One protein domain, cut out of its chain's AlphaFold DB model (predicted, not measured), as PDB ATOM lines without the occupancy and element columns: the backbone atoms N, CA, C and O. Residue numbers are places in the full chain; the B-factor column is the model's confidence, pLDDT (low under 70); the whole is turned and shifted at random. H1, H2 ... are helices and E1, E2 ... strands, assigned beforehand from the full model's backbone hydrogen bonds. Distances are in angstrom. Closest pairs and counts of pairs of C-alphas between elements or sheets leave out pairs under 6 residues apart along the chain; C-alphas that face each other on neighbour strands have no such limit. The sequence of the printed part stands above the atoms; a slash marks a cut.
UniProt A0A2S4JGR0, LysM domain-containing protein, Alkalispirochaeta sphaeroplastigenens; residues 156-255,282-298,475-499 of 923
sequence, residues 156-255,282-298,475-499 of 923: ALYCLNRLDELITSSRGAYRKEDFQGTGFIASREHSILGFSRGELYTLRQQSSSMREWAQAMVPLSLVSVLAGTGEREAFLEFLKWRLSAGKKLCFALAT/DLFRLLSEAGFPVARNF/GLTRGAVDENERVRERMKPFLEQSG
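What this domain is: This is residues 156 to 255, 282 to 298 and 475 to 499 of the 923 residues of the protein "LysM domain-containing protein" of Alkalispirochaeta sphaeroplastigenens (UniProt A0A2S4JGR0). A strongly twisted sheet of six strands has H4 packed over E4 and E5 on one face and the small H2 on the same face; H1 lies beyond H3 and H4, away from the sheet, with H6 side by side with it. H5 sits by the edge strand E6. The printed part has 142 residues, with the named elements H1 H2 E1 E2 E3 H3 E4 H4 E5 H5 E6 H6 in that order, class mixed, helices and strands. The mixed sheet runs E1 E2 E3 E4 E5 E6, its first three strands antiparallel and the later pairs parallel. The whole is compact, with a radius of gyration of the C-alphas of 15.2 A and spans of 49 by 40 by 27 A.

How they stand to each other: E1, residues 182 to 186, E2, 192 to 196, and E3, 199 to 205, form a meander, each strand the antiparallel neighbour of the one before, in two hairpins; N 185 and O 193 are 2.8 A apart, N 194 and O 201 2.8 A. E4, residues 223 to 227, is parallel to E3, with N 224 and O 200 at 2.8 A. E5, residues 249 to 252, is parallel to E4, with N 226 and O 250 at 3.0 A, and E6, residues 294 to 296, to E5, with N 251 and O 295 at 2.9 A. H4, residues 232 to 244, is on the sheet at a height of 9.4 A; the C-alphas of Arg 242 and Leu 249 are its closest to E5, 7.0 A. H2, residues 176 to 179, is on the same face. H3, residues 209 to 215, only grazes the sheet with residues 209 to 213. E3, H3, E4 and E4, H4, E5 are strand-helix-strand units, two parallel neighbour strands with a helix between, both crossovers right-handed. H5, residues 282 to 289, only grazes the sheet with residues 284 to 288. The hub H1, residues 156 to 168, touches H3, closest C-alphas Leu 163 and Ala 214, 6.7 A, and H4 with residues 156 to 161 alone, closest Leu 157 and Trp 241, 5.3 A. H6, residues 478 to 495, touches H1 with residues 487 to 495 alone, closest C-alphas Cys 159 and Phe 494, 5.3 A, at a shallow tilt of 5 degrees, opposite ways. Each O i to N i+4 pair is within hydrogen-bond range in H1, H3, H4 and H5, and 10 of 14 in H6; H2 is too short for such a pair.

Where its parts are: H1 begins at C-alpha 156 (16.813, -22.014, -42.812) and is 17.9 A long. H4 is 18.5 A, E3 16.5 A, and H6, with a kink of 30 degrees near residue 489, 24.6 A, ending at C-alpha 495 (7.000, -22.702, -41.484).

The domain as a whole: The C-alphas farthest apart, Glu 289 and Arg 478, are 50.1 A apart. Residues 256 to 281 and 299 to 474 are not printed; the gaps are 13.6 A and 38.8 A between C-alphas. Of the links printed whole, none is long. Mean pLDDT of the printed part is 80.4, and 24 residues are under 70, among them 251 to 255 and 290 to 298.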
ATOM      1  N   ALA A 156      17.258 -20.628 -42.943       91.50
ATOM      2  CA  ALA A 156      16.813 -22.014 -42.812       91.50
ATOM      3  C   ALA A 156      17.439 -22.667 -41.571       91.50
ATOM      4  O   ALA A 156      16.756 -23.316 -40.782       91.50
ATOM      5  N   LEU A 157      18.717 -22.370 -41.320       92.94
ATOM      6  CA  LEU A 157      19.457 -22.822 -40.146       92.94
ATOM      7  C   LEU A 157      18.812 -22.426 -38.806       92.94
ATOM      8  O   LEU A 157      18.705 -23.249 -37.892       92.94
ATOM      9  N   TYR A 158      18.362 -21.176 -38.681       94.56
ATOM     10  CA  TYR A 158      17.693 -20.680 -37.478       94.56
ATOM     11  C   TYR A 158      16.273 -21.249 -37.353       94.56
ATOM     12  O   TYR A 158      15.865 -21.660 -36.264       94.56
ATOM     13  N   CYS A 159      15.540 -21.328 -38.467       93.81
ATOM     14  CA  CYS A 159      14.201 -21.910 -38.517       93.81
ATOM     15  C   CYS A 159      14.205 -23.386 -38.104       93.81
ATOM     16  O   CYS A 159      13.456 -23.754 -37.203       93.81
ATOM     17  N   LEU A 160      15.079 -24.217 -38.677       93.38
ATOM     18  CA  LEU A 160      15.179 -25.642 -38.346       93.38
ATOM     19  C   LEU A 160      15.580 -25.873 -36.883       93.38
ATOM     20  O   LEU A 160      14.968 -26.702 -36.212       93.38
ATOM     21  N   ASN A 161      16.523 -25.088 -36.348       94.31
ATOM     22  CA  ASN A 161      16.881 -25.155 -34.929       94.31
ATOM     23  C   ASN A 161      15.705 -24.783 -34.006       94.31
ATOM     24  O   ASN A 161      15.453 -25.486 -33.027       94.31
ATOM     25  N   ARG A 162      14.932 -23.733 -34.326       95.69
ATOM     26  CA  ARG A 162      13.731 -23.368 -33.549       95.69
ATOM     27  C   ARG A 162      12.587 -24.367 -33.694       95.69
ATOM     28  O   ARG A 162      11.851 -24.571 -32.732       95.69
ATOM     29  N   LEU A 163      12.433 -24.999 -34.856       95.00
ATOM     30  CA  LEU A 163      11.454 -26.066 -35.062       95.00
ATOM     31  C   LEU A 163      11.810 -27.297 -34.217       95.00
ATOM     32  O   LEU A 163      10.964 -27.747 -33.448       95.00
ATOM     33  N   ASP A 164      13.052 -27.793 -34.272       95.50
ATOM     34  CA  ASP A 164      13.493 -28.945 -33.468       95.50
ATOM     35  C   ASP A 164      13.383 -28.676 -31.957       95.50
ATOM     36  O   ASP A 164      12.913 -29.537 -31.216       95.50
ATOM     37  N   GLU A 165      13.713 -27.466 -31.493       95.81
ATOM     38  CA  GLU A 165      13.524 -27.037 -30.097       95.81
ATOM     39  C   GLU A 165      12.041 -27.030 -29.680       95.81
ATOM     40  O   GLU A 165      11.683 -27.567 -28.626       95.81
ATOM     41  N   LEU A 166      11.155 -26.452 -30.502       96.25
ATOM     42  CA  LEU A 166       9.712 -26.394 -30.234       96.25
ATOM     43  C   LEU A 166       9.061 -27.784 -30.223       96.25
ATOM     44  O   LEU A 166       8.179 -28.027 -29.400       96.25
ATOM     45  N   ILE A 167       9.502 -28.690 -31.101       94.56
ATOM     46  CA  ILE A 167       9.004 -30.069 -31.173       94.56
ATOM     47  C   ILE A 167       9.550 -30.884 -29.996       94.56
ATOM     48  O   ILE A 167       8.771 -31.448 -29.233       94.56
ATOM     49  N   THR A 168      10.870 -30.901 -29.790       94.12
ATOM     50  CA  THR A 168      11.540 -31.710 -28.750       94.12
ATOM     51  C   THR A 168      11.140 -31.297 -27.330       94.12
ATOM     52  O   THR A 168      11.130 -32.126 -26.420       94.12
ATOM     53  N   SER A 169      10.774 -30.027 -27.119       94.19
ATOM     54  CA  SER A 169      10.229 -29.559 -25.835       94.19
ATOM     55  C   SER A 169       8.750 -29.908 -25.609       94.19
ATOM     56  O   SER A 169       8.257 -29.719 -24.494       94.19
ATOM     57  N   SER A 170       8.040 -30.435 -26.614       92.56
ATOM     58  CA  SER A 170       6.635 -30.822 -26.485       92.56
ATOM     59  C   SER A 170       6.442 -32.242 -25.955       92.56
ATOM     60  O   SER A 170       7.092 -33.201 -26.366       92.56
ATOM     61  N   ARG A 171       5.458 -32.404 -25.069       87.94
ATOM     62  CA  ARG A 171       5.059 -33.693 -24.491       87.94
ATOM     63  C   ARG A 171       4.435 -34.656 -25.497       87.94
ATOM     64  O   ARG A 171       4.474 -35.858 -25.237       87.94
ATOM     65  N   GLY A 172       3.840 -34.146 -26.576       82.94
ATOM     66  CA  GLY A 172       3.160 -34.935 -27.605       82.94
ATOM     67  C   GLY A 172       3.962 -35.128 -28.894       82.94
ATOM     68  O   GLY A 172       3.375 -35.557 -29.888       82.94
ATOM     69  N   ALA A 173       5.258 -34.810 -28.899       88.50
ATOM     70  CA  ALA A 173       6.167 -35.144 -29.993       88.50
ATOM     71  C   ALA A 173       6.643 -36.605 -29.940       88.50
ATOM     72  O   ALA A 173       6.715 -37.210 -28.863       88.50
ATOM     73  N   TYR A 174       6.991 -37.150 -31.110       88.00
ATOM     74  CA  TYR A 174       7.577 -38.486 -31.243       88.00
ATOM     75  C   TYR A 174       8.974 -38.568 -30.607       88.00
ATOM     76  O   TYR A 174       9.685 -37.570 -30.489       88.00
ATOM     77  N   ARG A 175       9.391 -39.773 -30.215       90.12
ATOM     78  CA  ARG A 175      10.645 -40.049 -29.493       90.12
ATOM     79  C   ARG A 175      11.446 -41.176 -30.136       90.12
ATOM     80  O   ARG A 175      10.925 -41.943 -30.941       90.12
ATOM     81  N   LYS A 176      12.704 -41.350 -29.704       92.19
ATOM     82  CA  LYS A 176      13.546 -42.498 -30.098       92.19
ATOM     83  C   LYS A 176      12.875 -43.840 -29.753       92.19
ATOM     84  O   LYS A 176      13.060 -44.823 -30.466       92.19
ATOM     85  N   GLU A 177      12.074 -43.885 -28.692       88.62
ATOM     86  CA  GLU A 177      11.289 -45.061 -28.290       88.62
ATOM     87  C   GLU A 177      10.181 -45.439 -29.292       88.62
ATOM     88  O   GLU A 177       9.878 -46.621 -29.429       88.62
ATOM     89  N   ASP A 178       9.603 -44.474 -30.012       81.19
ATOM     90  CA  ASP A 178       8.467 -44.709 -30.923       81.19
ATOM     91  C   ASP A 178       8.910 -45.298 -32.279       81.19
ATOM     92  O   ASP A 178       8.106 -45.850 -33.027       81.19
ATOM     93  N   PHE A 179      10.212 -45.233 -32.579       83.31
ATOM     94  CA  PHE A 179      10.816 -45.705 -33.829       83.31
ATOM     95  C   PHE A 179      11.694 -46.960 -33.649       83.31
ATOM     96  O   PHE A 179      12.539 -47.253 -34.494       83.31
ATOM     97  N   GLN A 180      11.541 -47.700 -32.542       82.56
ATOM     98  CA  GLN A 180      12.407 -48.845 -32.190       82.56
ATOM     99  C   GLN A 180      12.306 -50.050 -33.141       82.56
ATOM    100  O   GLN A 180      13.282 -50.786 -33.288       82.56
ATOM    101  N   GLY A 181      11.151 -50.252 -33.782       76.25
ATOM    102  CA  GLY A 181      10.976 -51.258 -34.836       76.25
ATOM    103  C   GLY A 181      11.609 -50.832 -36.166       76.25
ATOM    104  O   GLY A 181      12.542 -50.031 -36.199       76.25
ATOM    105  N   THR A 182      11.078 -51.347 -37.275       70.31
ATOM    106  CA  THR A 182      11.468 -50.949 -38.640       70.31
ATOM    107  C   THR A 182      10.250 -50.570 -39.467       70.31
ATOM    108  O   THR A 182       9.213 -51.224 -39.358       70.31
ATOM    109  N   GLY A 183      10.368 -49.550 -40.313       74.31
ATOM    110  CA  GLY A 183       9.254 -49.060 -41.122       74.31
ATOM    111  C   GLY A 183       9.571 -47.736 -41.807       74.31
ATOM    112  O   GLY A 183      10.739 -47.396 -42.002       74.31
ATOM    113  N   PHE A 184       8.526 -47.001 -42.186       74.00
ATOM    114  CA  PHE A 184       8.642 -45.728 -42.891       74.00
ATOM    115  C   PHE A 184       7.508 -44.757 -42.534       74.00
ATOM    116  O   PHE A 184       6.451 -45.155 -42.045       74.00
ATOM    117  N   ILE A 185       7.746 -43.476 -42.802       78.69
ATOM    118  CA  ILE A 185       6.808 -42.359 -42.704       78.69
ATOM    119  C   ILE A 185       6.797 -41.678 -44.072       78.69
ATOM    120  O   ILE A 185       7.856 -41.274 -44.554       78.69
ATOM    121  N   ALA A 186       5.621 -41.528 -44.678       77.00
ATOM    122  CA  ALA A 186       5.433 -40.769 -45.912       77.00
ATOM    123  C   ALA A 186       4.735 -39.431 -45.620       77.00
ATOM    124  O   ALA A 186       3.826 -39.366 -44.790       77.00
ATOM    125  N   SER A 187       5.172 -38.374 -46.299       79.19
ATOM    126  CA  SER A 187       4.571 -37.039 -46.285       79.19
ATOM    127  C   SER A 187       3.591 -36.859 -47.457       79.19
ATOM    128  O   SER A 187       3.504 -37.733 -48.325       79.19
ATOM    129  N   ARG A 188       2.855 -35.737 -47.510       72.06
ATOM    130  CA  ARG A 188       2.000 -35.408 -48.667       72.06
ATOM    131  C   ARG A 188       2.826 -35.247 -49.932       72.06
ATOM    132  O   ARG A 188       2.520 -35.856 -50.948       72.06
ATOM    133  N   GLU A 189       3.897 -34.465 -49.854       73.75
ATOM    134  CA  GLU A 189       4.781 -34.141 -50.975       73.75
ATOM    135  C   GLU A 189       5.814 -35.266 -51.196       73.75
ATOM    136  O   GLU A 189       7.008 -35.039 -51.373       73.75
ATOM    137  N   HIS A 190       5.352 -36.519 -51.117       75.50
ATOM    138  CA  HIS A 190       6.101 -37.762 -51.340       75.50
ATOM    139  C   HIS A 190       7.487 -37.829 -50.661       75.50
ATOM    140  O   HIS A 190       8.391 -38.498 -51.165       75.50
ATOM    141  N   SER A 191       7.680 -37.133 -49.536       79.06
ATOM    142  CA  SER A 191       8.925 -37.166 -48.765       79.06
ATOM    143  C   SER A 191       8.874 -38.317 -47.774       79.06
ATOM    144  O   SER A 191       7.840 -38.563 -47.155       79.06
ATOM    145  N   ILE A 192       9.972 -39.051 -47.631       79.12
ATOM    146  CA  ILE A 192       9.959 -40.362 -46.983       79.12
ATOM    147  C   ILE A 192      11.114 -40.457 -46.001       79.12
ATOM    148  O   ILE A 192      12.274 -40.296 -46.380       79.12
ATOM    149  N   LEU A 193      10.778 -40.760 -44.750       83.50
ATOM    150  CA  LEU A 193      11.719 -41.228 -43.738       83.50
ATOM    151  C   LEU A 193      11.551 -42.739 -43.608       83.50
ATOM    152  O   LEU A 193      10.437 -43.203 -43.391       83.50
ATOM    153  N   GLY A 194      12.630 -43.506 -43.690       77.94
ATOM    154  CA  GLY A 194      12.672 -44.824 -43.067       77.94
ATOM    155  C   GLY A 194      13.039 -44.695 -41.587       77.94
ATOM    156  O   GLY A 194      13.593 -43.679 -41.164       77.94
ATOM    157  N   PHE A 195      12.754 -45.721 -40.791       84.62
ATOM    158  CA  PHE A 195      13.304 -45.845 -39.442       84.62
ATOM    159  C   PHE A 195      13.715 -47.272 -39.097       84.62
ATOM    160  O   PHE A 195      13.159 -48.248 -39.602       84.62
ATOM    161  N   SER A 196      14.699 -47.375 -38.203       79.56
ATOM    162  CA  SER A 196      15.203 -48.626 -37.642       79.56
ATOM    163  C   SER A 196      15.831 -48.366 -36.272       79.56
ATOM    164  O   SER A 196      16.625 -47.436 -36.133       79.56
ATOM    165  N   ARG A 197      15.515 -49.179 -35.252       82.44
ATOM    166  CA  ARG A 197      16.191 -49.164 -33.927       82.44
ATOM    167  C   ARG A 197      16.183 -47.791 -33.226       82.44
ATOM    168  O   ARG A 197      17.084 -47.451 -32.455       82.44
ATOM    169  N   GLY A 198      15.151 -46.991 -33.482       80.94
ATOM    170  CA  GLY A 198      14.985 -45.656 -32.917       80.94
ATOM    171  C   GLY A 198      15.704 -44.542 -33.678       80.94
ATOM    172  O   GLY A 198      15.918 -43.466 -33.119       80.94
ATOM    173  N   GLU A 199      16.128 -44.793 -34.913       83.56
ATOM    174  CA  GLU A 199      16.822 -43.827 -35.763       83.56
ATOM    175  C   GLU A 199      16.060 -43.630 -37.068       83.56
ATOM    176  O   GLU A 199      15.697 -44.607 -37.723       83.56
ATOM    177  N   LEU A 200      15.805 -42.368 -37.429       89.12
ATOM    178  CA  LEU A 200      15.184 -41.994 -38.698       89.12
ATOM    179  C   LEU A 200      16.270 -41.731 -39.745       89.12
ATOM    180  O   LEU A 200      17.310 -41.142 -39.450       89.12
ATOM    181  N   TYR A 201      16.005 -42.115 -40.984       85.81
ATOM    182  CA  TYR A 201      16.870 -41.864 -42.132       85.81
ATOM    183  C   TYR A 201      16.024 -41.413 -43.316       85.81
ATOM    184  O   TYR A 201      14.926 -41.929 -43.518       85.81
ATOM    185  N   THR A 202      16.492 -40.448 -44.107       86.94
ATOM    186  CA  THR A 202      15.751 -40.074 -45.321       86.94
ATOM    187  C   THR A 202      15.807 -41.202 -46.348       86.94
ATOM    188  O   THR A 202      16.763 -41.970 -46.402       86.94
ATOM    189  N   LEU A 203      14.758 -41.307 -47.157       74.81
ATOM    190  CA  LEU A 203      14.682 -42.145 -48.358       74.81
ATOM    191  C   LEU A 203      14.217 -41.327 -49.568       74.81
ATOM    192  O   LEU A 203      14.610 -41.618 -50.697       74.81
ATOM    193  N   ARG A 204      13.414 -40.279 -49.334       79.00
ATOM    194  CA  ARG A 204      13.141 -39.227 -50.314       79.00
ATOM    195  C   ARG A 204      12.983 -37.870 -49.631       79.00
ATOM    196  O   ARG A 204      12.297 -37.799 -48.612       79.00
ATOM    197  N   GLN A 205      13.571 -36.808 -50.179       84.81
ATOM    198  CA  GLN A 205      13.487 -35.452 -49.611       84.81
ATOM    199  C   GLN A 205      13.066 -34.398 -50.654       84.81
ATOM    200  O   GLN A 205      13.378 -34.514 -51.834       84.81
ATOM    201  N   GLN A 206      12.351 -33.369 -50.211       87.56
ATOM    202  CA  GLN A 206      11.902 -32.189 -50.955       87.56
ATOM    203  C   GLN A 206      11.985 -30.954 -50.042       87.56
ATOM    204  O   GLN A 206      12.093 -31.075 -48.818       87.56
ATOM    205  N   SER A 207      11.898 -29.752 -50.606       84.88
ATOM    206  CA  SER A 207      12.031 -28.465 -49.895       84.88
ATOM    207  C   SER A 207      10.911 -28.203 -48.873       84.88
ATOM    208  O   SER A 207      10.913 -27.209 -48.141       84.88
ATOM    209  N   SER A 208       9.920 -29.089 -48.808       85.56
ATOM    210  CA  SER A 208       8.825 -29.134 -47.839       85.56
ATOM    211  C   SER A 208       9.015 -30.166 -46.725       85.56
ATOM    212  O   SER A 208       8.414 -29.991 -45.663       85.56
ATOM    213  N   SER A 209       9.856 -31.198 -46.894       87.81
ATOM    214  CA  SER A 209       9.886 -32.369 -45.997       87.81
ATOM    215  C   SER A 209      10.078 -31.990 -44.535       87.81
ATOM    216  O   SER A 209       9.339 -32.442 -43.667       87.81
ATOM    217  N   MET A 210      11.034 -31.096 -44.271       89.44
ATOM    218  CA  MET A 210      11.353 -30.613 -42.927       89.44
ATOM    219  C   MET A 210      10.153 -29.936 -42.260       89.44
ATOM    220  O   MET A 210       9.944 -30.082 -41.058       89.44
ATOM    221  N   ARG A 211       9.338 -29.226 -43.046       89.25
ATOM    222  CA  ARG A 211       8.136 -28.522 -42.592       89.25
ATOM    223  C   ARG A 211       6.965 -29.491 -42.393       89.25
ATOM    224  O   ARG A 211       6.231 -29.335 -41.418       89.25
ATOM    225  N   GLU A 212       6.829 -30.525 -43.226       88.31
ATOM    226  CA  GLU A 212       5.850 -31.606 -43.021       88.31
ATOM    227  C   GLU A 212       6.168 -32.464 -41.784       88.31
ATOM    228  O   GLU A 212       5.304 -32.654 -40.927       88.31
ATOM    229  N   TRP A 213       7.412 -32.934 -41.636       90.12
ATOM    230  CA  TRP A 213       7.862 -33.710 -40.471       90.12
ATOM    231  C   TRP A 213       7.742 -32.900 -39.174       90.12
ATOM    232  O   TRP A 213       7.299 -33.423 -38.148       90.12
ATOM    233  N   ALA A 214       8.022 -31.595 -39.239       91.12
ATOM    234  CA  ALA A 214       7.780 -30.677 -38.139       91.12
ATOM    235  C   ALA A 214       6.283 -30.583 -37.775       91.12
ATOM    236  O   ALA A 214       5.930 -30.767 -36.611       91.12
ATOM    237  N   GLN A 215       5.376 -30.362 -38.736       88.19
ATOM    238  CA  GLN A 215       3.920 -30.340 -38.480       88.19
ATOM    239  C   GLN A 215       3.388 -31.671 -37.914       88.19
ATOM    240  O   GLN A 215       2.446 -31.682 -37.109       88.19
ATOM    241  N   ALA A 216       4.013 -32.784 -38.302       85.62
ATOM    242  CA  ALA A 216       3.779 -34.121 -37.768       85.62
ATOM    243  C   ALA A 216       4.346 -34.344 -36.350       85.62
ATOM    244  O   ALA A 216       4.140 -35.416 -35.789       85.62
ATOM    245  N   MET A 217       5.012 -33.351 -35.748       91.94
ATOM    246  CA  MET A 217       5.653 -33.427 -34.429       91.94
ATOM    247  C   MET A 217       6.774 -34.482 -34.347       91.94
ATOM    248  O   MET A 217       7.013 -35.060 -33.285       91.94
ATOM    249  N   VAL A 218       7.472 -34.739 -35.460       92.19
ATOM    250  CA  VAL A 218       8.673 -35.587 -35.508       92.19
ATOM    251  C   VAL A 218       9.903 -34.706 -35.242       92.19
ATOM    252  O   VAL A 218      10.163 -33.803 -36.040       92.19
ATOM    253  N   PRO A 219      10.673 -34.921 -34.155       93.50
ATOM    254  CA  PRO A 219      11.894 -34.162 -33.918       93.50
ATOM    255  C   PRO A 219      12.920 -34.396 -35.027       93.50
ATOM    256  O   PRO A 219      13.276 -35.535 -35.345       93.50
ATOM    257  N   LEU A 220      13.451 -33.305 -35.573       92.75
ATOM    258  CA  LEU A 220      14.486 -33.332 -36.606       92.75
ATOM    259  C   LEU A 220      15.776 -33.959 -36.048       92.75
ATOM    260  O   LEU A 220      16.521 -34.634 -36.759       92.75
ATOM    261  N   SER A 221      16.001 -33.809 -34.738       92.31
ATOM    262  CA  SER A 221      17.071 -34.428 -33.946       92.31
ATOM    263  C   SER A 221      17.134 -35.955 -34.003       92.31
ATOM    264  O   SER A 221      18.215 -36.492 -33.748       92.31
ATOM    265  N   LEU A 222      16.043 -36.639 -34.365       91.69
ATOM    266  CA  LEU A 222      15.999 -38.097 -34.529       91.69
ATOM    267  C   LEU A 222      16.412 -38.574 -35.933       91.69
ATOM    268  O   LEU A 222      16.728 -39.754 -36.094       91.69
ATOM    269  N   VAL A 223      16.448 -37.684 -36.933       90.94
ATOM    270  CA  VAL A 223      16.946 -38.002 -38.282       90.94
ATOM    271  C   VAL A 223      18.476 -38.041 -38.235       90.94
ATOM    272  O   VAL A 223      19.122 -37.020 -37.992       90.94
ATOM    273  N   SER A 224      19.069 -39.227 -38.396       86.25
ATOM    274  CA  SER A 224      20.498 -39.496 -38.176       86.25
ATOM    275  C   SER A 224      21.318 -39.661 -39.460       86.25
ATOM    276  O   SER A 224      22.500 -39.304 -39.458       86.25
ATOM    277  N   VAL A 225      20.700 -40.144 -40.542       83.75
ATOM    278  CA  VAL A 225      21.335 -40.444 -41.839       83.75
ATOM    279  C   VAL A 225      20.576 -39.737 -42.965       83.75
ATOM    280  O   VAL A 225      19.345 -39.783 -42.999       83.75
ATOM    281  N   LEU A 226      21.308 -39.139 -43.910       81.00
ATOM    282  CA  LEU A 226      20.752 -38.755 -45.209       81.00
ATOM    283  C   LEU A 226      20.991 -39.886 -46.216       81.00
ATOM    284  O   LEU A 226      22.128 -40.285 -46.473       81.00
ATOM    285  N   ALA A 227      19.916 -40.416 -46.784       74.12
ATOM    286  CA  ALA A 227      19.952 -41.419 -47.841       74.12
ATOM    287  C   ALA A 227      18.836 -41.188 -48.874       74.12
ATOM    288  O   ALA A 227      17.904 -40.403 -48.656       74.12
ATOM    289  N   GLY A 228      18.945 -41.893 -50.001       70.62
ATOM    290  CA  GLY A 228      17.976 -41.832 -51.096       70.62
ATOM    291  C   GLY A 228      18.131 -40.605 -51.998       70.62
ATOM    292  O   GLY A 228      19.226 -40.067 -52.143       70.62
ATOM    293  N   THR A 229      17.037 -40.201 -52.646       73.00
ATOM    294  CA  THR A 229      17.010 -39.119 -53.649       73.00
ATOM    295  C   THR A 229      16.243 -37.899 -53.143       73.00
ATOM    296  O   THR A 229      15.364 -38.017 -52.289       73.00
ATOM    297  N   GLY A 230      16.518 -36.704 -53.661       79.19
ATOM    298  CA  GLY A 230      15.729 -35.543 -53.266       79.19
ATOM    299  C   GLY A 230      16.103 -34.234 -53.933       79.19
ATOM    300  O   GLY A 230      17.003 -34.179 -54.763       79.19
ATOM    301  N   GLU A 231      15.384 -33.183 -53.550       84.25
ATOM    302  CA  GLU A 231      15.708 -31.817 -53.953       84.25
ATOM    303  C   GLU A 231      16.985 -31.326 -53.264       84.25
ATOM    304  O   GLU A 231      17.195 -31.498 -52.057       84.25
ATOM    305  N   ARG A 232      17.826 -30.680 -54.067       84.19
ATOM    306  CA  ARG A 232      19.167 -30.202 -53.729       84.19
ATOM    307  C   ARG A 232      19.151 -29.204 -52.572       84.19
ATOM    308  O   ARG A 232      19.963 -29.288 -51.650       84.19
ATOM    309  N   GLU A 233      18.189 -28.292 -52.605       85.50
ATOM    310  CA  GLU A 233      17.944 -27.261 -51.606       85.50
ATOM    311  C   GLU A 233      17.608 -27.884 -50.243       85.50
ATOM    312  O   GLU A 233      18.185 -27.503 -49.226       85.50
ATOM    313  N   ALA A 234      16.746 -28.903 -50.219       85.88
ATOM    314  CA  ALA A 234      16.331 -29.591 -48.998       85.88
ATOM    315  C   ALA A 234      17.480 -30.369 -48.337       85.88
ATOM    316  O   ALA A 234      17.651 -30.348 -47.112       85.88
ATOM    317  N   PHE A 235      18.289 -31.042 -49.159       86.06
ATOM    318  CA  PHE A 235      19.505 -31.727 -48.727       86.06
ATOM    319  C   PHE A 235      20.495 -30.734 -48.097       86.06
ATOM    320  O   PHE A 235      21.034 -30.994 -47.019       86.06
ATOM    321  N   LEU A 236      20.675 -29.560 -48.717       88.31
ATOM    322  CA  LEU A 236      21.517 -28.486 -48.189       88.31
ATOM    323  C   LEU A 236      20.956 -27.878 -46.888       88.31
ATOM    324  O   LEU A 236      21.726 -27.656 -45.955       88.31
ATOM    325  N   GLU A 237      19.644 -27.645 -46.774       90.19
ATOM    326  CA  GLU A 237      19.019 -27.183 -45.522       90.19
ATOM    327  C   GLU A 237      19.285 -28.151 -44.356       90.19
ATOM    328  O   GLU A 237      19.698 -27.724 -43.272       90.19
ATOM    329  N   PHE A 238      19.114 -29.459 -44.578       88.00
ATOM    330  CA  PHE A 238      19.391 -30.467 -43.551       88.00
ATOM    331  C   PHE A 238      20.884 -30.544 -43.206       88.00
ATOM    332  O   PHE A 238      21.244 -30.623 -42.029       88.00
ATOM    333  N   LEU A 239      21.757 -30.483 -44.215       86.44
ATOM    334  CA  LEU A 239      23.209 -30.450 -44.051       86.44
ATOM    335  C   LEU A 239      23.651 -29.273 -43.172       86.44
ATOM    336  O   LEU A 239      24.282 -29.511 -42.142       86.44
ATOM    337  N   LYS A 240      23.280 -28.032 -43.528       90.62
ATOM    338  CA  LYS A 240      23.557 -26.812 -42.740       90.62
ATOM    339  C   LYS A 240      23.213 -27.021 -41.269       90.62
ATOM    340  O   LYS A 240      24.021 -26.781 -40.371       90.62
ATOM    341  N   TRP A 241      22.001 -27.520 -41.037       91.38
ATOM    342  CA  TRP A 241      21.471 -27.747 -39.705       91.38
ATOM    343  C   TRP A 241      22.271 -28.803 -38.924       91.38
ATOM    344  O   TRP A 241      22.681 -28.541 -37.789       91.38
ATOM    345  N   ARG A 242      22.608 -29.942 -39.541       88.31
ATOM    346  CA  ARG A 242      23.456 -30.985 -38.930       88.31
ATOM    347  C   ARG A 242      24.875 -30.512 -38.619       88.31
ATOM    348  O   ARG A 242      25.375 -30.854 -37.545       88.31
ATOM    349  N   LEU A 243      25.487 -29.730 -39.513       85.00
ATOM    350  CA  LEU A 243      26.815 -29.148 -39.305       85.00
ATOM    351  C   LEU A 243      26.816 -28.209 -38.091       85.00
ATOM    352  O   LEU A 243      27.614 -28.415 -37.180       85.00
ATOM    353  N   SER A 244      25.861 -27.272 -38.004       87.06
ATOM    354  CA  SER A 244      25.747 -26.357 -36.848       87.06
ATOM    355  C   SER A 244      25.526 -27.074 -35.512       87.06
ATOM    356  O   SER A 244      25.945 -26.594 -34.462       87.06
ATOM    357  N   ALA A 245      24.894 -28.251 -35.541       86.44
ATOM    358  CA  ALA A 245      24.663 -29.072 -34.360       86.44
ATOM    359  C   ALA A 245      25.897 -29.900 -33.935       86.44
ATOM    360  O   ALA A 245      25.805 -30.662 -32.971       86.44
ATOM    361  N   GLY A 246      27.018 -29.826 -34.669       84.12
ATOM    362  CA  GLY A 246      28.220 -30.637 -34.438       84.12
ATOM    363  C   GLY A 246      28.002 -32.145 -34.630       84.12
ATOM    364  O   GLY A 246      28.805 -32.962 -34.173       84.12
ATOM    365  N   LYS A 247      26.892 -32.550 -35.266       81.25
ATOM    366  CA  LYS A 247      26.492 -33.956 -35.387       81.25
ATOM    367  C   LYS A 247      27.080 -34.552 -36.662       81.25
ATOM    368  O   LYS A 247      26.762 -34.089 -37.754       81.25
ATOM    369  N   LYS A 248      27.849 -35.643 -36.528       75.44
ATOM    370  CA  LYS A 248      28.334 -36.439 -37.673       75.44
ATOM    371  C   LYS A 248      27.190 -36.751 -38.638       75.44
ATOM    372  O   LYS A 248      26.072 -37.035 -38.194       75.44
ATOM    373  N   LEU A 249      27.468 -36.717 -39.937       67.25
ATOM    374  CA  LEU A 249      26.464 -36.932 -40.971       67.25
ATOM    375  C   LEU A 249      26.878 -38.120 -41.833       67.25
ATOM    376  O   LEU A 249      27.913 -38.109 -42.497       67.25
ATOM    377  N   CYS A 250      26.075 -39.179 -41.768       71.62
ATOM    378  CA  CYS A 250      26.253 -40.336 -42.630       71.62
ATOM    379  C   CYS A 250      25.444 -40.112 -43.903       71.62
ATOM    380  O   CYS A 250      24.259 -39.777 -43.823       71.62
ATOM    381  N   PHE A 251      26.082 -40.340 -45.045       64.62
ATOM    382  CA  PHE A 251      25.439 -40.379 -46.347       64.62
ATOM    383  C   PHE A 251      25.461 -41.806 -46.877       64.62
ATOM    384  O   PHE A 251      26.524 -42.427 -46.959       64.62
ATOM    385  N   ALA A 252      24.292 -42.308 -47.264       58.41
ATOM    386  CA  ALA A 252      24.176 -43.523 -48.059       58.41
ATOM    387  C   ALA A 252      23.724 -43.141 -49.474       58.41
ATOM    388  O   ALA A 252      22.535 -43.153 -49.798       58.41
ATOM    389  N   LEU A 253      24.703 -42.770 -50.304       54.62
ATOM    390  CA  LEU A 253      24.529 -42.700 -51.752       54.62
ATOM    391  C   LEU A 253      24.211 -44.109 -52.258       54.62
ATOM    392  O   LEU A 253      25.006 -45.034 -52.085       54.62
ATOM    393  N   ALA A 254      23.054 -44.259 -52.896       50.03
ATOM    394  CA  ALA A 254      22.725 -45.454 -53.653       50.03
ATOM    395  C   ALA A 254      23.531 -45.439 -54.960       50.03
ATOM    396  O   ALA A 254      23.013 -45.078 -56.014       50.03
ATOM    397  N   THR A 255      24.815 -45.804 -54.884       48.53
ATOM    398  CA  THR A 255      25.625 -46.077 -56.075       48.53
ATOM    399  C   THR A 255      24.883 -47.107 -56.914       48.53
ATOM    400  O   THR A 255      24.678 -48.232 -56.445       48.53
ATOM    401  N   ASP A 282      29.610 -34.506 -55.977       67.44
ATOM    402  CA  ASP A 282      30.462 -33.317 -55.942       67.44
ATOM    403  C   ASP A 282      30.351 -32.578 -54.593       67.44
ATOM    404  O   ASP A 282      31.372 -32.227 -54.000       67.44
ATOM    405  N   LEU A 283      29.137 -32.403 -54.044       67.38
ATOM    406  CA  LEU A 283      28.959 -31.863 -52.687       67.38
ATOM    407  C   LEU A 283      29.516 -32.811 -51.617       67.38
ATOM    408  O   LEU A 283      30.124 -32.352 -50.649       67.38
ATOM    409  N   PHE A 284      29.355 -34.127 -51.777       69.25
ATOM    410  CA  PHE A 284      29.991 -35.096 -50.885       69.25
ATOM    411  C   PHE A 284      31.513 -34.896 -50.879       69.25
ATOM    412  O   PHE A 284      32.120 -34.838 -49.807       69.25
ATOM    413  N   ARG A 285      32.132 -34.790 -52.068       70.88
ATOM    414  CA  ARG A 285      33.577 -34.583 -52.218       70.88
ATOM    415  C   ARG A 285      34.001 -33.283 -51.539       70.88
ATOM    416  O   ARG A 285      34.862 -33.338 -50.670       70.88
ATOM    417  N   LEU A 286      33.321 -32.174 -51.840       72.75
ATOM    418  CA  LEU A 286      33.524 -30.858 -51.221       72.75
ATOM    419  C   LEU A 286      33.567 -30.962 -49.687       72.75
ATOM    420  O   LEU A 286      34.539 -30.562 -49.049       72.75
ATOM    421  N   LEU A 287      32.539 -31.539 -49.066       70.94
ATOM    422  CA  LEU A 287      32.453 -31.585 -47.604       70.94
ATOM    423  C   LEU A 287      33.496 -32.524 -46.977       70.94
ATOM    424  O   LEU A 287      33.982 -32.253 -45.878       70.94
ATOM    425  N   SER A 288      33.846 -33.611 -47.669       72.56
ATOM    426  CA  SER A 288      34.887 -34.542 -47.231       72.56
ATOM    427  C   SER A 288      36.293 -33.936 -47.352       72.56
ATOM    428  O   SER A 288      37.108 -34.142 -46.458       72.56
ATOM    429  N   GLU A 289      36.575 -33.177 -48.416       71.81
ATOM    430  CA  GLU A 289      37.821 -32.412 -48.602       71.81
ATOM    431  C   GLU A 289      37.945 -31.291 -47.560       71.81
ATOM    432  O   GLU A 289      39.019 -31.065 -47.006       71.81
ATOM    433  N   ALA A 290      36.826 -30.651 -47.212       64.75
ATOM    434  CA  ALA A 290      36.753 -29.640 -46.161       64.75
ATOM    435  C   ALA A 290      36.904 -30.194 -44.726       64.75
ATOM    436  O   ALA A 290      36.902 -29.419 -43.770       64.75
ATOM    437  N   GLY A 291      37.039 -31.515 -44.554       66.19
ATOM    438  CA  GLY A 291      37.255 -32.159 -43.256       66.19
ATOM    439  C   GLY A 291      36.000 -32.318 -42.390       66.19
ATOM    440  O   GLY A 291      36.116 -32.667 -41.212       66.19
ATOM    441  N   PHE A 292      34.797 -32.099 -42.934       61.44
ATOM    442  CA  PHE A 292      33.567 -32.355 -42.185       61.44
ATOM    443  C   PHE A 292      33.392 -33.863 -41.912       61.44
ATOM    444  O   PHE A 292      33.800 -34.695 -42.725       61.44
ATOM    445  N   PRO A 293      32.761 -34.260 -40.786       54.22
ATOM    446  CA  PRO A 293      32.586 -35.663 -40.399       54.22
ATOM    447  C   PRO A 293      31.484 -36.351 -41.227       54.22
ATOM    448  O   PRO A 293      30.379 -36.623 -40.744       54.22
ATOM    449  N   VAL A 294      31.832 -36.612 -42.483       55.19
ATOM    450  CA  VAL A 294      30.994 -37.048 -43.599       55.19
ATOM    451  C   VAL A 294      31.322 -38.508 -43.914       55.19
ATOM    452  O   VAL A 294      32.344 -38.823 -44.518       55.19
ATOM    453  N   ALA A 295      30.480 -39.432 -43.451       44.19
ATOM    454  CA  ALA A 295      30.723 -40.869 -43.606       44.19
ATOM    455  C   ALA A 295      29.989 -41.433 -44.832       44.19
ATOM    456  O   ALA A 295      28.765 -41.309 -44.913       44.19
ATOM    457  N   ARG A 296      30.705 -42.112 -45.745       47.56
ATOM    458  CA  ARG A 296      30.074 -43.009 -46.732       47.56
ATOM    459  C   ARG A 296      29.640 -44.288 -46.032       47.56
ATOM    460  O   ARG A 296      30.434 -45.213 -45.881       47.56
ATOM    461  N   ASN A 297      28.369 -44.360 -45.657       41.00
ATOM    462  CA  ASN A 297      27.760 -45.632 -45.306       41.00
ATOM    463  C   ASN A 297      27.309 -46.313 -46.597       41.00
ATOM    464  O   ASN A 297      26.158 -46.185 -47.010       41.00
ATOM    465  N   PHE A 298      28.215 -47.070 -47.221       36.28
ATOM    466  CA  PHE A 298      27.774 -48.151 -48.096       36.28
ATOM    467  C   PHE A 298      26.908 -49.104 -47.260       36.28
ATOM    468  O   PHE A 298      27.376 -49.561 -46.212       36.28
ATOM    469  N   GLY A 475      -2.209 -43.781 -25.048       58.84
ATOM    470  CA  GLY A 475      -2.020 -42.978 -23.839       58.84
ATOM    471  C   GLY A 475      -1.649 -41.507 -24.068       58.84
ATOM    472  O   GLY A 475      -1.412 -40.807 -23.080       58.84
ATOM    473  N   LEU A 476      -1.646 -40.986 -25.308       61.25
ATOM    474  CA  LEU A 476      -1.551 -39.537 -25.531       61.25
ATOM    475  C   LEU A 476      -2.738 -38.822 -24.859       61.25
ATOM    476  O   LEU A 476      -3.876 -38.865 -25.324       61.25
ATOM    477  N   THR A 477      -2.480 -38.166 -23.726       70.31
ATOM    478  CA  THR A 477      -3.524 -37.427 -23.004       70.31
ATOM    479  C   THR A 477      -4.059 -36.277 -23.859       70.31
ATOM    480  O   THR A 477      -3.309 -35.665 -24.620       70.31
ATOM    481  N   ARG A 478      -5.329 -35.895 -23.665       68.62
ATOM    482  CA  ARG A 478      -5.917 -34.709 -24.318       68.62
ATOM    483  C   ARG A 478      -5.041 -33.458 -24.164       68.62
ATOM    484  O   ARG A 478      -4.874 -32.715 -25.121       68.62
ATOM    485  N   GLY A 479      -4.421 -33.276 -22.994       74.38
ATOM    486  CA  GLY A 479      -3.502 -32.166 -22.745       74.38
ATOM    487  C   GLY A 479      -2.274 -32.152 -23.660       74.38
ATOM    488  O   GLY A 479      -1.811 -31.073 -23.995       74.38
ATOM    489  N   ALA A 480      -1.782 -33.311 -24.115       73.62
ATOM    490  CA  ALA A 480      -0.690 -33.395 -25.089       73.62
ATOM    491  C   ALA A 480      -1.150 -33.052 -26.521       73.62
ATOM    492  O   ALA A 480      -0.382 -32.478 -27.282       73.62
ATOM    493  N   VAL A 481      -2.411 -33.333 -26.877       72.25
ATOM    494  CA  VAL A 481      -3.002 -32.886 -28.155       72.25
ATOM    495  C   VAL A 481      -3.219 -31.369 -28.145       72.25
ATOM    496  O   VAL A 481      -2.773 -30.680 -29.060       72.25
ATOM    497  N   ASP A 482      -3.820 -30.839 -27.073       75.62
ATOM    498  CA  ASP A 482      -4.003 -29.395 -26.864       75.62
ATOM    499  C   ASP A 482      -2.644 -28.651 -26.785       75.62
ATOM    500  O   ASP A 482      -2.556 -27.470 -27.119       75.62
ATOM    501  N   GLU A 483      -1.574 -29.327 -26.347       84.75
ATOM    502  CA  GLU A 483      -0.201 -28.811 -26.348       84.75
ATOM    503  C   GLU A 483       0.422 -28.829 -27.751       84.75
ATOM    504  O   GLU A 483       0.939 -27.795 -28.169       84.75
ATOM    505  N   ASN A 484       0.321 -29.933 -28.501       84.50
ATOM    506  CA  ASN A 484       0.822 -30.035 -29.879       84.50
ATOM    507  C   ASN A 484       0.241 -28.938 -30.785       84.50
ATOM    508  O   ASN A 484       0.974 -28.330 -31.562       84.50
ATOM    509  N   GLU A 485      -1.045 -28.610 -30.651       84.56
ATOM    510  CA  GLU A 485      -1.654 -27.545 -31.458       84.56
ATOM    511  C   GLU A 485      -1.110 -26.150 -31.085       84.56
ATOM    512  O   GLU A 485      -0.808 -25.328 -31.952       84.56
ATOM    513  N   ARG A 486      -0.837 -25.908 -29.793       90.19
ATOM    514  CA  ARG A 486      -0.112 -24.705 -29.326       90.19
ATOM    515  C   ARG A 486       1.366 -24.704 -29.717       90.19
ATOM    516  O   ARG A 486       2.010 -23.657 -29.649       90.19
ATOM    517  N   VAL A 487       1.951 -25.852 -30.049       90.81
ATOM    518  CA  VAL A 487       3.300 -25.935 -30.623       90.81
ATOM    519  C   VAL A 487       3.224 -25.546 -32.099       90.81
ATOM    520  O   VAL A 487       3.936 -24.629 -32.491       90.81
ATOM    521  N   ARG A 488       2.279 -26.093 -32.874       90.31
ATOM    522  CA  ARG A 488       2.047 -25.743 -34.290       90.31
ATOM    523  C   ARG A 488       1.800 -24.254 -34.526       90.31
ATOM    524  O   ARG A 488       2.467 -23.669 -35.374       90.31
ATOM    525  N   GLU A 489       0.944 -23.607 -33.736       92.38
ATOM    526  CA  GLU A 489       0.739 -22.149 -33.838       92.38
ATOM    527  C   GLU A 489       2.010 -21.339 -33.500       92.38
ATOM    528  O   GLU A 489       2.240 -20.273 -34.068       92.38
ATOM    529  N   ARG A 490       2.903 -21.858 -32.641       95.12
ATOM    530  CA  ARG A 490       4.234 -21.258 -32.402       95.12
ATOM    531  C   ARG A 490       5.245 -21.572 -33.509       95.12
ATOM    532  O   ARG A 490       6.153 -20.775 -33.726       95.12
ATOM    533  N   MET A 491       5.101 -22.699 -34.207       94.81
ATOM    534  CA  MET A 491       5.940 -23.090 -35.348       94.81
ATOM    535  C   MET A 491       5.589 -22.310 -36.615       94.81
ATOM    536  O   MET A 491       6.473 -22.031 -37.418       94.81
ATOM    537  N   LYS A 492       4.318 -21.937 -36.789       93.12
ATOM    538  CA  LYS A 492       3.773 -21.216 -37.945       93.12
ATOM    539  C   LYS A 492       4.689 -20.118 -38.530       93.12
ATOM    540  O   LYS A 492       5.023 -20.244 -39.705       93.12
ATOM    541  N   PRO A 493       5.213 -19.131 -37.769       91.56
ATOM    542  CA  PRO A 493       6.125 -18.110 -38.310       91.56
ATOM    543  C   PRO A 493       7.484 -18.630 -38.826       91.56
ATOM    544  O   PRO A 493       8.184 -17.891 -39.518       91.56
ATOM    545  N   PHE A 494       7.880 -19.861 -38.502       92.12
ATOM    546  CA  PHE A 494       9.077 -20.527 -39.037       92.12
ATOM    547  C   PHE A 494       8.751 -21.440 -40.234       92.12
ATOM    548  O   PHE A 494       9.621 -21.707 -41.053       92.12
ATOM    549  N   LEU A 495       7.499 -21.903 -40.354       88.06
ATOM    550  CA  LEU A 495       7.000 -22.702 -41.484       88.06
ATOM    551  C   LEU A 495       6.571 -21.811 -42.669       88.06
ATOM    552  O   LEU A 495       6.770 -22.167 -43.832       88.06
ATOM    553  N   GLU A 496       6.005 -20.637 -42.369       84.69
ATOM    554  CA  GLU A 496       5.613 -19.577 -43.308       84.69
ATOM    555  C   GLU A 496       6.838 -18.727 -43.704       84.69
ATOM    556  O   GLU A 496       6.902 -17.518 -43.492       84.69
ATOM    557  N   GLN A 497       7.843 -19.390 -44.280       63.91
ATOM    558  CA  GLN A 497       9.192 -18.876 -44.571       63.91
ATOM    559  C   GLN A 497       9.241 -17.802 -45.691       63.91
ATOM    560  O   GLN A 497      10.308 -17.335 -46.086       63.91
ATOM    561  N   SER A 498       8.084 -17.376 -46.204       56.41
ATOM    562  CA  SER A 498       7.939 -16.383 -47.275       56.41
ATOM    563  C   SER A 498       7.941 -14.949 -46.737       56.41
ATOM    564  O   SER A 498       6.897 -14.301 -46.646       56.41
ATOM    565  N   GLY A 499       9.127 -14.413 -46.436       60.38
ATOM    566  CA  GLY A 499       9.298 -12.959 -46.324       60.38
ATOM    567  C   GLY A 499       8.839 -12.253 -47.618       60.38
ATOM    568  O   GLY A 499       9.049 -12.799 -48.706       60.38
TER     569      GLY A 499